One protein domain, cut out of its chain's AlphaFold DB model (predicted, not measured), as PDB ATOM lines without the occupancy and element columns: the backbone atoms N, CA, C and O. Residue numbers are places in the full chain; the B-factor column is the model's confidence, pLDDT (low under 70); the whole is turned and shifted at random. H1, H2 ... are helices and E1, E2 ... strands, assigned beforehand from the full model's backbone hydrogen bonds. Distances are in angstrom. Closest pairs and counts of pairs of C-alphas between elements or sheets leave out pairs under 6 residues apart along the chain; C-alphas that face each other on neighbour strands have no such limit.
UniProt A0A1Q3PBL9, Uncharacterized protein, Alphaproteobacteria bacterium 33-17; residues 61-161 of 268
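This is residues 61 to 161 of the 268 residues of an uncharacterized protein of Alphaproteobacteria bacterium 33-17 (UniProt A0A1Q3PBL9). Two small antiparallel sheets stand as a V, with the edge strands E6 and E7 at its narrow side, and the long helix H1 lies in the wide side, packing on E3 of one sheet and E2 of the other. The short helix H2 sits at one end of the V, and residues 108 to 113 stick out as a free loop. The printed part has 101 residues with seven named strands and two named helices, in the order E1 E2 H1 E3 E4 E5 H2 E6 E7. The sheets run E2 E1 E5 E6 and E3 E4 E7, and the class is mixed, helices and strands. The whole is compact, with a radius of gyration of the C-alphas of 13.2 A and spans of 38 by 30 by 23 A.

E1, residues 61 to 65, begins at C-alpha 61 (87.487, -18.776, -239.731) and is 13.4 A long. E2, residues 68 to 73, is 16.4 A long. H1, residues 81 to 95, is 21.0 A long and begins at C-alpha 81 (81.393, -27.599, -225.936). E3, residues 101 to 105, and E4, residues 119 to 123, are 13.4 A and 13.5 A long. E5 is residues 133 to 136, H2 is residues 141 to 144, and E6 is residues 150 to 153. E7, residues 158 to 160, ends at C-alpha 160 (88.896, -14.924, -224.309).

E1 and E2 form a hairpin, with N 63 and O 70 2.9 A apart. E1 and E5 are antiparallel, with N 62 and O 135 at 2.9 A; E5 and E6 are antiparallel, with N 152 and O 134 at 2.8 A. H1 is on this sheet at a height of 6.3 A and only just over E2, on which 3 of its C-alphas fall; the closest C-alphas are those of Ile 72 and Leu 91, 6.8 A. H1 on one face of the sheet E3 E4 E7 makes two layers, a helix layer and a sheet layer. There its height is 7.1 A, and it lies over E3 and along the strands, at 9 degrees to E3 on the local plane; the C-alphas of Asn 93 and Gln 101 are closest, 5.6 A. E3 and E4 form a hairpin, with N 103 and O 121 at 2.9 A. E4 and E7 are antiparallel, with N 120 and O 159 at 2.8 A. The closest C-alphas of E6 and E7 are those of Gln 153 and Ile 159, 7.2 A. E1 and E4 are apart. H2 only grazes the sheet E2 E1 E5 E6 with residues 141 to 144, and is near H1. In H1 every O i to N i+4 pair is within hydrogen-bond range; H2 is too short for such a pair.

The C-alphas farthest apart are those of Thr 67 and Asn 110, 40.7 A. The link from E3 to E4 is long, 13 residues. The printed part has no cut, its mean pLDDT is 95.1, and no printed residue is under 70.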
ATOM      1  N   PHE A  61      86.950 -20.071-240.146       97.25
ATOM      2  CA  PHE A  61      87.487 -18.776-239.731       97.25
ATOM      3  C   PHE A  61      88.940 -18.645-240.207       97.25
ATOM      4  O   PHE A  61      89.534 -19.622-240.662       97.25
ATOM      5  N   ILE A  62      89.514 -17.446-240.137       98.25
ATOM      6  CA  ILE A  62      90.909 -17.208-240.532       98.25
ATOM      7  C   ILE A  62      91.769 -17.052-239.278       98.25
ATOM      8  O   ILE A  62      91.453 -16.242-238.405       98.25
ATOM      9  N   LEU A  63      92.861 -17.809-239.215       98.44
ATOM     10  CA  LEU A  63      93.956 -17.612-238.272       98.44
ATOM     11  C   LEU A  63      95.067 -16.837-238.983       98.44
ATOM     12  O   LEU A  63      95.499 -17.241-240.059       98.44
ATOM     13  N   THR A  64      95.532 -15.744-238.383       98.62
ATOM     14  CA  THR A  64      96.696 -14.985-238.863       98.62
ATOM     15  C   THR A  64      97.786 -14.973-237.800       98.62
ATOM     16  O   THR A  64      97.508 -14.648-236.648       98.62
ATOM     17  N   GLU A  65      99.012 -15.299-238.194       98.25
ATOM     18  CA  GLU A  65     100.218 -15.291-237.364       98.25
ATOM     19  C   GLU A  65     101.280 -14.442-238.084       98.25
ATOM     20  O   GLU A  65     101.767 -14.798-239.157       98.25
ATOM     21  N   GLY A  66     101.598 -13.260-237.545       95.06
ATOM     22  CA  GLY A  66     102.442 -12.288-238.245       95.06
ATOM     23  C   GLY A  66     101.829 -11.846-239.582       95.06
ATOM     24  O   GLY A  66     100.785 -11.198-239.601       95.06
ATOM     25  N   THR A  67     102.493 -12.171-240.694       95.50
ATOM     26  CA  THR A  67     102.024 -11.874-242.061       95.50
ATOM     27  C   THR A  67     101.326 -13.047-242.745       95.50
ATOM     28  O   THR A  67     100.785 -12.864-243.834       95.50
ATOM     29  N   ASP A  68     101.349 -14.237-242.141       97.94
ATOM     30  CA  ASP A  68     100.817 -15.455-242.741       97.94
ATOM     31  C   ASP A  68      99.400 -15.726-242.232       97.94
ATOM     32  O   ASP A  68      99.126 -15.648-241.034       97.94
ATOM     33  N   SER A  69      98.493 -16.072-243.144       98.06
ATOM     34  CA  SER A  69      97.104 -16.395-242.823       98.06
ATOM     35  C   SER A  69      96.723 -17.767-243.362       98.06
ATOM     36  O   SER A  69      97.092 -18.139-244.475       98.06
ATOM     37  N   VAL A  70      95.915 -18.493-242.595       98.19
ATOM     38  CA  VAL A  70      95.345 -19.786-242.974       98.19
ATOM     39  C   VAL A  70      93.848 -19.803-242.679       98.19
ATOM     40  O   VAL A  70      93.387 -19.273-241.665       98.19
ATOM     41  N   THR A  71      93.066 -20.411-243.568       97.69
ATOM     42  CA  THR A  71      91.653 -20.700-243.308       97.69
ATOM     43  C   THR A  71      91.544 -22.014-242.548       97.69
ATOM     44  O   THR A  71      92.054 -23.039-242.988       97.69
ATOM     45  N   ILE A  72      90.877 -21.979-241.397       97.69
ATOM     46  CA  ILE A  72      90.606 -23.147-240.567       97.69
ATOM     47  C   ILE A  72      89.183 -23.623-240.854       97.69
ATOM     48  O   ILE A  72      88.212 -23.004-240.410       97.69
ATOM     49  N   ASP A  73      89.065 -24.729-241.584       95.81
ATOM     50  CA  ASP A  73      87.786 -25.349-241.928       95.81
ATOM     51  C   ASP A  73      87.351 -26.372-240.877       95.81
ATOM     52  O   ASP A  73      88.124 -27.244-240.470       95.81
ATOM     53  N   PHE A  74      86.086 -26.298-240.457       96.38
ATOM     54  CA  PHE A  74      85.513 -27.261-239.524       96.38
ATOM     55  C   PHE A  74      84.667 -28.307-240.256       96.38
ATOM     56  O   PHE A  74      83.809 -27.951-241.071       96.38
ATOM     57  N   PRO A  75      84.834 -29.603-239.929       95.38
ATOM     58  CA  PRO A  75      83.933 -30.634-240.414       95.38
ATOM     59  C   PRO A  75      82.490 -30.376-239.948       95.38
ATOM     60  O   PRO A  75      82.278 -30.034-238.783       95.38
ATOM     61  N   PRO A  76      81.483 -30.567-240.818       93.12
ATOM     62  CA  PRO A  76      80.091 -30.418-240.422       93.12
ATOM     63  C   PRO A  76      79.708 -31.494-239.399       93.12
ATOM     64  O   PRO A  76      79.830 -32.691-239.668       93.12
ATOM     65  N   SER A  77      79.268 -31.077-238.213       92.44
ATOM     66  CA  SER A  77      78.827 -31.983-237.150       92.44
ATOM     67  C   SER A  77      78.120 -31.231-236.028       92.44
ATOM     68  O   SER A  77      78.175 -30.004-235.949       92.44
ATOM     69  N   ASN A  78      77.478 -31.977-235.131       90.81
ATOM     70  CA  ASN A  78      76.922 -31.423-233.908       90.81
ATOM     71  C   ASN A  78      77.929 -31.550-232.758       90.81
ATOM     72  O   ASN A  78      78.134 -32.635-232.206       90.81
ATOM     73  N   TYR A  79      78.563 -30.441-232.395       92.56
ATOM     74  CA  TYR A  79      79.580 -30.410-231.354       92.56
ATOM     75  C   TYR A  79      79.003 -29.988-230.001       92.56
ATOM     76  O   TYR A  79      78.410 -28.927-229.856       92.56
ATOM     77  N   SER A  80      79.257 -30.787-228.967       91.81
ATOM     78  CA  SER A  80      79.202 -30.292-227.588       91.81
ATOM     79  C   SER A  80      80.342 -29.300-227.351       91.81
ATOM     80  O   SER A  80      81.350 -29.341-228.056       91.81
ATOM     81  N   ARG A  81      80.276 -28.494-226.287       91.06
ATOM     82  CA  ARG A  81      81.393 -27.599-225.936       91.06
ATOM     83  C   ARG A  81      82.725 -28.347-225.776       91.06
ATOM     84  O   ARG A  81      83.770 -27.848-226.183       91.06
ATOM     85  N   THR A  82      82.700 -29.563-225.225       92.69
ATOM     86  CA  THR A  82      83.901 -30.397-225.057       92.69
ATOM     87  C   THR A  82      84.446 -30.897-226.391       92.69
ATOM     88  O   THR A  82      85.649 -30.790-226.633       92.69
ATOM     89  N   SER A  83      83.590 -31.434-227.266       95.38
ATOM     90  CA  SER A  83      84.045 -31.926-228.572       95.38
ATOM     91  C   SER A  83      84.468 -30.781-229.495       95.38
ATOM     92  O   SER A  83      85.468 -30.928-230.190       95.38
ATOM     93  N   PHE A  84      83.788 -29.632-229.426       96.19
ATOM     94  CA  PHE A  84      84.165 -28.404-230.125       96.19
ATOM     95  C   PHE A  84      85.560 -27.923-229.713       96.19
ATOM     96  O   PHE A  84      86.426 -27.730-230.559       96.19
ATOM     97  N   LYS A  85      85.812 -27.815-228.403       96.00
ATOM     98  CA  LYS A  85      87.127 -27.464-227.847       96.00
ATOM     99  C   LYS A  85      88.233 -28.376-228.390       96.00
ATOM    100  O   LYS A  85      89.276 -27.892-228.816       96.00
ATOM    101  N   ASN A  86      88.004 -29.691-228.377       97.25
ATOM    102  CA  ASN A  86      89.002 -30.666-228.812       97.25
ATOM    103  C   ASN A  86      89.304 -30.545-230.314       97.25
ATOM    104  O   ASN A  86      90.476 -30.506-230.686       97.25
ATOM    105  N   ILE A  87      88.273 -30.456-231.166       98.00
ATOM    106  CA  ILE A  87      88.485 -30.343-232.615       98.00
ATOM    107  C   ILE A  87      89.100 -28.990-232.987       98.00
ATOM    108  O   ILE A  87      90.022 -28.952-233.791       98.00
ATOM    109  N   ALA A  88      88.666 -27.895-232.356       97.75
ATOM    110  CA  ALA A  88      89.210 -26.566-232.612       97.75
ATOM    111  C   ALA A  88      90.699 -26.496-232.256       97.75
ATOM    112  O   ALA A  88      91.495 -25.992-233.042       97.75
ATOM    113  N   GLN A  89      91.091 -27.064-231.111       98.56
ATOM    114  CA  GLN A  89      92.494 -27.136-230.707       98.56
ATOM    115  C   GLN A  89      93.326 -27.979-231.681       98.56
ATOM    116  O   GLN A  89      94.418 -27.569-232.066       98.56
ATOM    117  N   GLN A  90      92.812 -29.140-232.096       98.38
ATOM    118  CA  GLN A  90      93.485 -29.987-233.079       98.38
ATOM    119  C   GLN A  90      93.704 -29.235-234.398       98.38
ATOM    120  O   GLN A  90      94.819 -29.227-234.911       98.38
ATOM    121  N   LEU A  91      92.658 -28.597-234.931       98.44
ATOM    122  CA  LEU A  91      92.715 -27.877-236.202       98.44
ATOM    123  C   LEU A  91      93.661 -26.673-236.140       98.44
ATOM    124  O   LEU A  91      94.431 -26.476-237.077       98.44
ATOM    125  N   LEU A  92      93.654 -25.914-235.040       98.44
ATOM    126  CA  LEU A  92      94.596 -24.815-234.812       98.44
ATOM    127  C   LEU A  92      96.049 -25.302-234.817       98.44
ATOM    128  O   LEU A  92      96.869 -24.771-235.555       98.44
ATOM    129  N   ASN A  93      96.359 -26.349-234.050       98.44
ATOM    130  CA  ASN A  93      97.731 -26.856-233.936       98.44
ATOM    131  C   ASN A  93      98.217 -27.529-235.221       98.44
ATOM    132  O   ASN A  93      99.403 -27.478-235.529       98.44
ATOM    133  N   GLN A  94      97.314 -28.159-235.972       98.19
ATOM    134  CA  GLN A  94      97.645 -28.793-237.245       98.19
ATOM    135  C   GLN A  94      97.931 -27.773-238.354       98.19
ATOM    136  O   GLN A  94      98.729 -28.063-239.241       98.19
ATOM    137  N   ASN A  95      97.267 -26.614-238.327       98.25
ATOM    138  CA  ASN A  95      97.317 -25.639-239.418       98.25
ATOM    139  C   ASN A  95      98.053 -24.341-239.058       98.25
ATOM    140  O   ASN A  95      98.114 -23.459-239.906       98.25
ATOM    141  N   SER A  96      98.595 -24.201-237.842       98.25
ATOM    142  CA  SER A  96      99.348 -23.014-237.414       98.25
ATOM    143  C   SER A  96     100.521 -22.726-238.370       98.25
ATOM    144  O   SER A  96     101.443 -23.546-238.444       98.25
ATOM    145  N   PRO A  97     100.519 -21.584-239.090       97.88
ATOM    146  CA  PRO A  97     101.592 -21.221-240.018       97.88
ATOM    147  C   PRO A  97     102.991 -21.199-239.388       97.88
ATOM    148  O   PRO A  97     103.969 -21.585-240.027       97.88
ATOM    149  N   HIS A  98     103.098 -20.765-238.132       97.56
ATOM    150  CA  HIS A  98     104.351 -20.637-237.380       97.56
ATOM    151  C   HIS A  98     104.565 -21.783-236.382       97.56
ATOM    152  O   HIS A  98     105.514 -21.754-235.602       97.56
ATOM    153  N   ASN A  99     103.745 -22.840-236.444       97.31
ATOM    154  CA  ASN A  99     103.788 -24.010-235.554       97.31
ATOM    155  C   ASN A  99     103.586 -23.682-234.062       97.31
ATOM    156  O   ASN A  99     104.058 -24.413-233.180       97.31
ATOM    157  N   TYR A 100     102.870 -22.600-233.769       98.12
ATOM    158  CA  TYR A 100     102.445 -22.277-232.417       98.12
ATOM    159  C   TYR A 100     101.506 -23.346-231.858       98.12
ATOM    160  O   TYR A 100     100.775 -24.031-232.574       98.12
ATOM    161  N   GLN A 101     101.540 -23.491-230.537       98.38
ATOM    162  CA  GLN A 101     100.728 -24.468-229.822       98.38
ATOM    163  C   GLN A 101      99.595 -23.761-229.092       98.38
ATOM    164  O   GLN A 101      99.808 -23.058-228.101       98.38
ATOM    165  N   TYR A 102      98.384 -23.990-229.578       98.62
ATOM    166  CA  TYR A 102      97.137 -23.518-229.013       98.62
ATOM    167  C   TYR A 102      96.589 -24.510-227.993       98.62
ATOM    168  O   TYR A 102      96.599 -25.729-228.182       98.62
ATOM    169  N   THR A 103      96.057 -23.964-226.904       98.44
ATOM    170  CA  THR A 103      95.273 -24.697-225.912       98.44
ATOM    171  C   THR A 103      93.976 -23.954-225.652       98.44
ATOM    172  O   THR A 103      93.981 -22.743-225.414       98.44
ATOM    173  N   ILE A 104      92.864 -24.688-225.677       97.88
ATOM    174  CA  ILE A 104      91.531 -24.143-225.427       97.88
ATOM    175  C   ILE A 104      91.007 -24.702-224.109       97.88
ATOM    176  O   ILE A 104      91.088 -25.902-223.840       97.88
ATOM    177  N   SER A 105      90.445 -23.834-223.278       95.12
ATOM    178  CA  SER A 105      89.890 -24.195-221.977       95.12
ATOM    179  C   SER A 105      88.605 -23.426-221.678       95.12
ATOM    180  O   SER A 105      88.289 -22.417-222.303       95.12
ATOM    181  N   PHE A 106      87.848 -23.923-220.710       93.00
ATOM    182  CA  PHE A 106      86.749 -23.218-220.058       93.00
ATOM    183  C   PHE A 106      86.845 -23.486-218.559       93.00
ATOM    184  O   PHE A 106      87.496 -24.445-218.133       93.00
ATOM    185  N   GLN A 107      86.236 -22.619-217.759       88.56
ATOM    186  CA  GLN A 107      86.293 -22.729-216.306       88.56
ATOM    187  C   GLN A 107      85.606 -24.010-215.819       88.56
ATOM    188  O   GLN A 107      84.602 -24.444-216.377       88.56
ATOM    189  N   ASN A 108      86.149 -24.635-214.775       83.38
ATOM    190  CA  ASN A 108      85.520 -25.807-214.182       83.38
ATOM    191  C   ASN A 108      84.412 -25.356-213.222       83.38
ATOM    192  O   ASN A 108      84.699 -24.801-212.154       83.38
ATOM    193  N   ILE A 109      83.168 -25.665-213.599       84.50
ATOM    194  CA  ILE A 109      81.949 -25.329-212.855       84.50
ATOM    195  C   ILE A 109      82.005 -25.733-211.375       84.50
ATOM    196  O   ILE A 109      81.472 -25.024-210.531       84.50
ATOM    197  N   ASN A 110      82.719 -26.812-211.041       83.75
ATOM    198  CA  ASN A 110      82.826 -27.327-209.674       83.75
ATOM    199  C   ASN A 110      83.859 -26.587-208.805       83.75
ATOM    200  O   ASN A 110      84.008 -26.923-207.634       83.75
ATOM    201  N   THR A 111      84.612 -25.631-209.363       84.00
ATOM    202  CA  THR A 111      85.728 -24.967-208.657       84.00
ATOM    203  C   THR A 111      85.582 -23.453-208.558       84.00
ATOM    204  O   THR A 111      85.765 -22.901-207.479       84.00
ATOM    205  N   ILE A 112      85.255 -22.776-209.660       80.50
ATOM    206  CA  ILE A 112      85.268 -21.304-209.749       80.50
ATOM    207  C   ILE A 112      84.005 -20.734-210.412       80.50
ATOM    208  O   ILE A 112      83.921 -19.531-210.639       80.50
ATOM    209  N   GLY A 113      83.018 -21.590-210.702       81.19
ATOM    210  CA  GLY A 113      81.865 -21.254-211.534       81.19
ATOM    211  C   GLY A 113      82.181 -21.338-213.029       81.19
ATOM    212  O   GLY A 113      83.328 -21.509-213.436       81.19
ATOM    213  N   GLU A 114      81.139 -21.279-213.852       84.38
ATOM    214  CA  GLU A 114      81.249 -21.330-215.306       84.38
ATOM    215  C   GLU A 114      80.412 -20.216-215.931       84.38
ATOM    216  O   GLU A 114      79.221 -20.099-215.657       84.38
ATOM    217  N   ASP A 115      81.039 -19.415-216.790       90.88
ATOM    218  CA  ASP A 115      80.409 -18.281-217.473       90.88
ATOM    219  C   ASP A 115      80.083 -18.565-218.947       90.88
ATOM    220  O   ASP A 115      79.716 -17.660-219.692       90.88
ATOM    221  N   GLY A 116      80.251 -19.815-219.387       91.19
ATOM    222  CA  GLY A 116      79.962 -20.244-220.753       91.19
ATOM    223  C   GLY A 116      80.941 -19.731-221.819       91.19
ATOM    224  O   GLY A 116      80.662 -19.896-223.005       91.19
ATOM    225  N   LYS A 117      82.082 -19.142-221.432       95.19
ATOM    226  CA  LYS A 117      83.092 -18.600-222.356       95.19
ATOM    227  C   LYS A 117      84.317 -19.505-222.486       95.19
ATOM    228  O   LYS A 117      84.795 -20.078-221.501       95.19
ATOM    229  N   LEU A 118      84.888 -19.558-223.687       96.69
ATOM    230  CA  LEU A 118      86.163 -20.226-223.960       96.69
ATOM    231  C   LEU A 118      87.343 -19.258-223.793       96.69
ATOM    232  O   LEU A 118      87.268 -18.089-224.188       96.69
ATOM    233  N   THR A 119      88.436 -19.760-223.220       96.94
ATOM    234  CA  THR A 119      89.760 -19.125-223.211       96.94
ATOM    235  C   THR A 119      90.671 -19.879-224.162       96.94
ATOM    236  O   THR A 119      90.807 -21.099-224.062       96.94
ATOM    237  N   TYR A 120      91.337 -19.134-225.030       98.25
ATOM    238  CA  TYR A 120      92.320 -19.627-225.977       98.25
ATOM    239  C   TYR A 120      93.677 -19.081-225.551       98.25
ATOM    240  O   TYR A 120      93.835 -17.889-225.289       98.25
ATOM    241  N   THR A 121      94.653 -19.967-225.451       98.44
ATOM    242  CA  THR A 121      96.034 -19.627-225.101       98.44
ATOM    243  C   THR A 121      96.943 -20.128-226.201       98.44
ATOM    244  O   THR A 121      96.649 -21.163-226.801       98.44
ATOM    245  N   VAL A 122      98.012 -19.394-226.474       98.38
ATOM    246  CA  VAL A 122      99.014 -19.756-227.475       98.38
ATOM    247  C   VAL A 122     100.394 -19.804-226.829       98.38
ATOM    248  O   VAL A 122     100.694 -19.056-225.903       98.38
ATOM    249  N   SER A 123     101.240 -20.719-227.280       97.81
ATOM    250  CA  SER A 123     102.637 -20.826-226.860       97.81
ATOM    251  C   SER A 123     103.534 -21.020-228.078       97.81
ATOM    252  O   SER A 123     103.066 -21.442-229.134       97.81
ATOM    253  N   GLY A 124     104.816 -20.685-227.933       95.12
ATOM    254  CA  GLY A 124     105.761 -20.623-229.054       95.12
ATOM    255  C   GLY A 124     105.906 -19.231-229.674       95.12
ATOM    256  O   GLY A 124     106.732 -19.075-230.563       95.12
ATOM    257  N   VAL A 125     105.168 -18.234-229.170       95.50
ATOM    258  CA  VAL A 125     105.263 -16.816-229.545       95.50
ATOM    259  C   VAL A 125     105.651 -15.973-228.325       95.50
ATOM    260  O   VAL A 125     105.135 -16.201-227.221       95.50
ATOM    261  N   ASP A 126     106.585 -15.034-228.501       94.69
ATOM    262  CA  ASP A 126     106.940 -14.072-227.456       94.69
ATOM    263  C   ASP A 126     105.812 -13.043-227.300       94.69
ATOM    264  O   ASP A 126     105.167 -12.643-228.267       94.69
ATOM    265  N   VAL A 127     105.561 -12.584-226.076       94.00
ATOM    266  CA  VAL A 127     104.513 -11.587-225.797       94.00
ATOM    267  C   VAL A 127     104.779 -10.233-226.465       94.00
ATOM    268  O   VAL A 127     103.853  -9.436-226.610       94.00
ATOM    269  N   SER A 128     106.034  -9.960-226.834       93.19
ATOM    270  CA  SER A 128     106.457  -8.748-227.540       93.19
ATOM    271  C   SER A 128     106.314  -8.835-229.064       93.19
ATOM    272  O   SER A 128     106.339  -7.796-229.728       93.19
ATOM    273  N   ASP A 129     106.103 -10.035-229.612       94.19
ATOM    274  CA  ASP A 129     105.915 -10.259-231.044       94.19
ATOM    275  C   ASP A 129     104.461 -10.004-231.486       94.19
ATOM    276  O   ASP A 129     103.533 -10.047-230.662       94.19
ATOM    277  N   PRO A 130     104.217  -9.777-232.796       95.81
ATOM    278  CA  PRO A 130     102.873  -9.729-233.359       95.81
ATOM    279  C   PRO A 130     102.048 -10.963-232.978       95.81
ATOM    280  O   PRO A 130     102.294 -12.081-233.428       95.81
ATOM    281  N   GLN A 131     101.047 -10.734-232.134       97.69
ATOM    282  CA  GLN A 131     100.209 -11.792-231.584       97.69
ATOM    283  C   GLN A 131      99.227 -12.349-232.628       97.69
ATOM    284  O   GLN A 131      98.768 -11.583-233.484       97.69
ATOM    285  N   PRO A 132      98.839 -13.637-232.532       98.31
ATOM    286  CA  PRO A 132      97.868 -14.230-233.441       98.31
ATOM    287  C   PRO A 132      96.527 -13.491-233.468       98.31
ATOM    288  O   PRO A 132      96.111 -12.877-232.481       98.31
ATOM    289  N   ILE A 133      95.826 -13.583-234.595       98.62
ATOM    290  CA  ILE A 133      94.517 -12.963-234.812       98.62
ATOM    291  C   ILE A 133      93.540 -14.021-235.315       98.62
ATOM    292  O   ILE A 133      93.821 -14.729-236.282       98.62
ATOM    293  N   PHE A 134      92.368 -14.093-234.686       98.50
ATOM    294  CA  PHE A 134      91.218 -14.816-235.219       98.50
ATOM    295  C   PHE A 134      90.286 -13.854-235.950       98.50
ATOM    296  O   PHE A 134      89.860 -12.857-235.371       98.50
ATOM    297  N   THR A 135      89.913 -14.173-237.185       98.25
ATOM    298  CA  THR A 135      88.959 -13.389-237.983       98.25
ATOM    299  C   THR A 135      87.761 -14.249-238.369       98.25
ATOM    300  O   THR A 135      87.900 -15.255-239.069       98.25
ATOM    301  N   PHE A 136      86.569 -13.839-237.933       96.31
ATOM    302  CA  PHE A 136      85.324 -14.580-238.132       96.31
ATOM    303  C   PHE A 136      84.447 -13.905-239.183       96.31
ATOM    304  O   PHE A 136      83.716 -12.969-238.878       96.31
ATOM    305  N   ASN A 137      84.484 -14.411-240.416       88.31
ATOM    306  CA  ASN A 137      83.675 -13.894-241.531       88.31
ATOM    307  C   ASN A 137      82.436 -14.753-241.832       88.31
ATOM    308  O   ASN A 137      81.653 -14.427-242.719       88.31
ATOM    309  N   ASN A 138      82.283 -15.882-241.137       84.25
ATOM    310  CA  ASN A 138      81.239 -16.869-241.391       84.25
ATOM    311  C   ASN A 138      80.684 -17.436-240.069       84.25
ATOM    312  O   ASN A 138      81.080 -16.995-238.997       84.25
ATOM    313  N   THR A 139      79.799 -18.428-240.149       85.75
ATOM    314  CA  THR A 139      78.967 -19.065-239.104       85.75
ATOM    315  C   THR A 139      79.628 -19.524-237.792       85.75
ATOM    316  O   THR A 139      78.903 -19.872-236.865       85.75
ATOM    317  N   LEU A 140      80.960 -19.560-237.661       92.75
ATOM    318  CA  LEU A 140      81.625 -20.079-236.449       92.75
ATOM    319  C   LEU A 140      81.687 -19.087-235.279       92.75
ATOM    320  O   LEU A 140      82.016 -19.497-234.165       92.75
ATOM    321  N   PHE A 141      81.389 -17.803-235.510       93.81
ATOM    322  CA  PHE A 141      81.536 -16.748-234.498       93.81
ATOM    323  C   PHE A 141      80.796 -17.072-233.192       93.81
ATOM    324  O   PHE A 141      81.365 -16.920-232.113       93.81
ATOM    325  N   GLU A 142      79.579 -17.614-233.270       92.25
ATOM    326  CA  GLU A 142      78.776 -17.946-232.089       92.25
ATOM    327  C   GLU A 142      79.368 -19.091-231.262       92.25
ATOM    328  O   GLU A 142      79.393 -19.019-230.032       92.25
ATOM    329  N   LEU A 143      79.899 -20.127-231.924       94.12
ATOM    330  CA  LEU A 143      80.512 -21.265-231.237       94.12
ATOM    331  C   LEU A 143      81.819 -20.864-230.549       94.12
ATOM    332  O   LEU A 143      82.128 -21.371-229.472       94.12
ATOM    333  N   PHE A 144      82.566 -19.929-231.141       96.19
ATOM    334  CA  PHE A 144      83.757 -19.360-230.516       96.19
ATOM    335  C   PHE A 144      83.445 -18.256-229.491       96.19
ATOM    336  O   PHE A 144      84.342 -17.873-228.742       96.19
ATOM    337  N   GLY A 145      82.203 -17.763-229.423       95.69
ATOM    338  CA  GLY A 145      81.791 -16.673-228.534       95.69
ATOM    339  C   GLY A 145      82.352 -15.304-228.943       95.69
ATOM    340  O   GLY A 145      82.741 -14.502-228.094       95.69
ATOM    341  N   PHE A 146      82.405 -15.031-230.242       96.75
ATOM    342  CA  PHE A 146      82.828 -13.762-230.839       96.75
ATOM    343  C   PHE A 146      81.719 -13.179-231.722       96.75
ATOM    344  O   PHE A 146      80.697 -13.822-231.927       96.75
ATOM    345  N   ASP A 147      81.894 -11.958-232.227       95.12
ATOM    346  CA  ASP A 147      80.933 -11.331-233.139       95.12
ATOM    347  C   ASP A 147      81.268 -11.644-234.607       95.12
ATOM    348  O   ASP A 147      82.437 -11.770-234.990       95.12
ATOM    349  N   LYS A 148      80.228 -11.701-235.446       92.88
ATOM    350  CA  LYS A 148      80.327 -11.862-236.903       92.88
ATOM    351  C   LYS A 148      81.071 -10.681-237.539       92.88
ATOM    352  O   LYS A 148      80.876  -9.529-237.148       92.88
ATOM    353  N   ASN A 149      81.869 -10.963-238.564       94.50
ATOM    354  CA  ASN A 149      82.643 -10.001-239.357       94.50
ATOM    355  C   ASN A 149      83.630  -9.157-238.531       94.50
ATOM    356  O   ASN A 149      83.855  -7.983-238.831       94.50
ATOM    357  N   LYS A 150      84.219  -9.744-237.481       97.25
ATOM    358  CA  LYS A 150      85.230  -9.090-236.639       97.25
ATOM    359  C   LYS A 150      86.505  -9.915-236.508       97.25
ATOM    360  O   LYS A 150      86.512 -11.132-236.698       97.25
ATOM    361  N   SER A 151      87.581  -9.210-236.166       97.94
ATOM    362  CA  SER A 151      88.890  -9.785-235.860       97.94
ATOM    363  C   SER A 151      89.242  -9.566-234.394       97.94
ATOM    364  O   SER A 151      88.946  -8.512-233.830       97.94
ATOM    365  N   TYR A 152      89.887 -10.560-233.797       98.31
ATOM    366  CA  TYR A 152      90.203 -10.621-232.380       98.31
ATOM    367  C   TYR A 152      91.658 -11.052-232.209       98.31
ATOM    368  O   TYR A 152      92.021 -12.191-232.501       98.31
ATOM    369  N   GLN A 153      92.494 -10.113-231.767       97.94
ATOM    370  CA  GLN A 153      93.924 -10.322-231.559       97.94
ATOM    371  C   GLN A 153      94.197 -10.831-230.140       97.94
ATOM    372  O   GLN A 153      93.628 -10.330-229.166       97.94
ATOM    373  N   PHE A 154      95.085 -11.816-230.021       98.44
ATOM    374  CA  PHE A 154      95.587 -12.278-228.733       98.44
ATOM    375  C   PHE A 154      96.360 -11.153-228.037       98.44
ATOM    376  O   PHE A 154      97.069 -10.377-228.667       98.44
ATOM    377  N   THR A 155      96.219 -11.043-226.721       97.62
ATOM    378  CA  THR A 155      96.975 -10.089-225.905       97.62
ATOM    379  C   THR A 155      97.741 -10.876-224.859       97.62
ATOM    380  O   THR A 155      97.137 -11.606-224.073       97.62
ATOM    381  N   SER A 156      99.069 -10.749-224.861       96.44
ATOM    382  CA  SER A 156      99.952 -11.519-223.976       96.44
ATOM    383  C   SER A 156      99.661 -13.022-224.037       96.44
ATOM    384  O   SER A 156      99.421 -13.659-223.010       96.44
ATOM    385  N   ASN A 157      99.642 -13.580-225.251       98.06
ATOM    386  CA  ASN A 157      99.442 -15.003-225.533       98.06
ATOM    387  C   ASN A 157      98.060 -15.570-225.154       98.06
ATOM    388  O   ASN A 157      97.859 -16.788-225.165       98.06
ATOM    389  N   VAL A 158      97.084 -14.715-224.840       98.00
ATOM    390  CA  VAL A 158      95.739 -15.137-224.438       98.00
ATOM    391  C   VAL A 158      94.677 -14.334-225.173       98.00
ATOM    392  O   VAL A 158      94.795 -13.127-225.371       98.00
ATOM    393  N   ILE A 159      93.584 -15.001-225.522       97.88
ATOM    394  CA  ILE A 159      92.330 -14.344-225.854       97.88
ATOM    395  C   ILE A 159      91.168 -15.093-225.220       97.88
ATOM    396  O   ILE A 159      91.206 -16.307-225.012       97.88
ATOM    397  N   ARG A 160      90.113 -14.362-224.884       97.00
ATOM    398  CA  ARG A 160      88.896 -14.924-224.309       97.00
ATOM    399  C   ARG A 160      87.712 -14.529-225.170       97.00
ATOM    400  O   ARG A 160      87.677 -13.421-225.700       97.00
ATOM    401  N   SER A 161      86.756 -15.443-225.270       97.75
ATOM    402  CA  SER A 161      85.467 -15.192-225.917       97.75
ATOM    403  C   SER A 161      84.841 -13.921-225.339       97.75
ATOM    404  O   SER A 161      84.856 -13.716-224.120       97.75
TER     405      SER A 161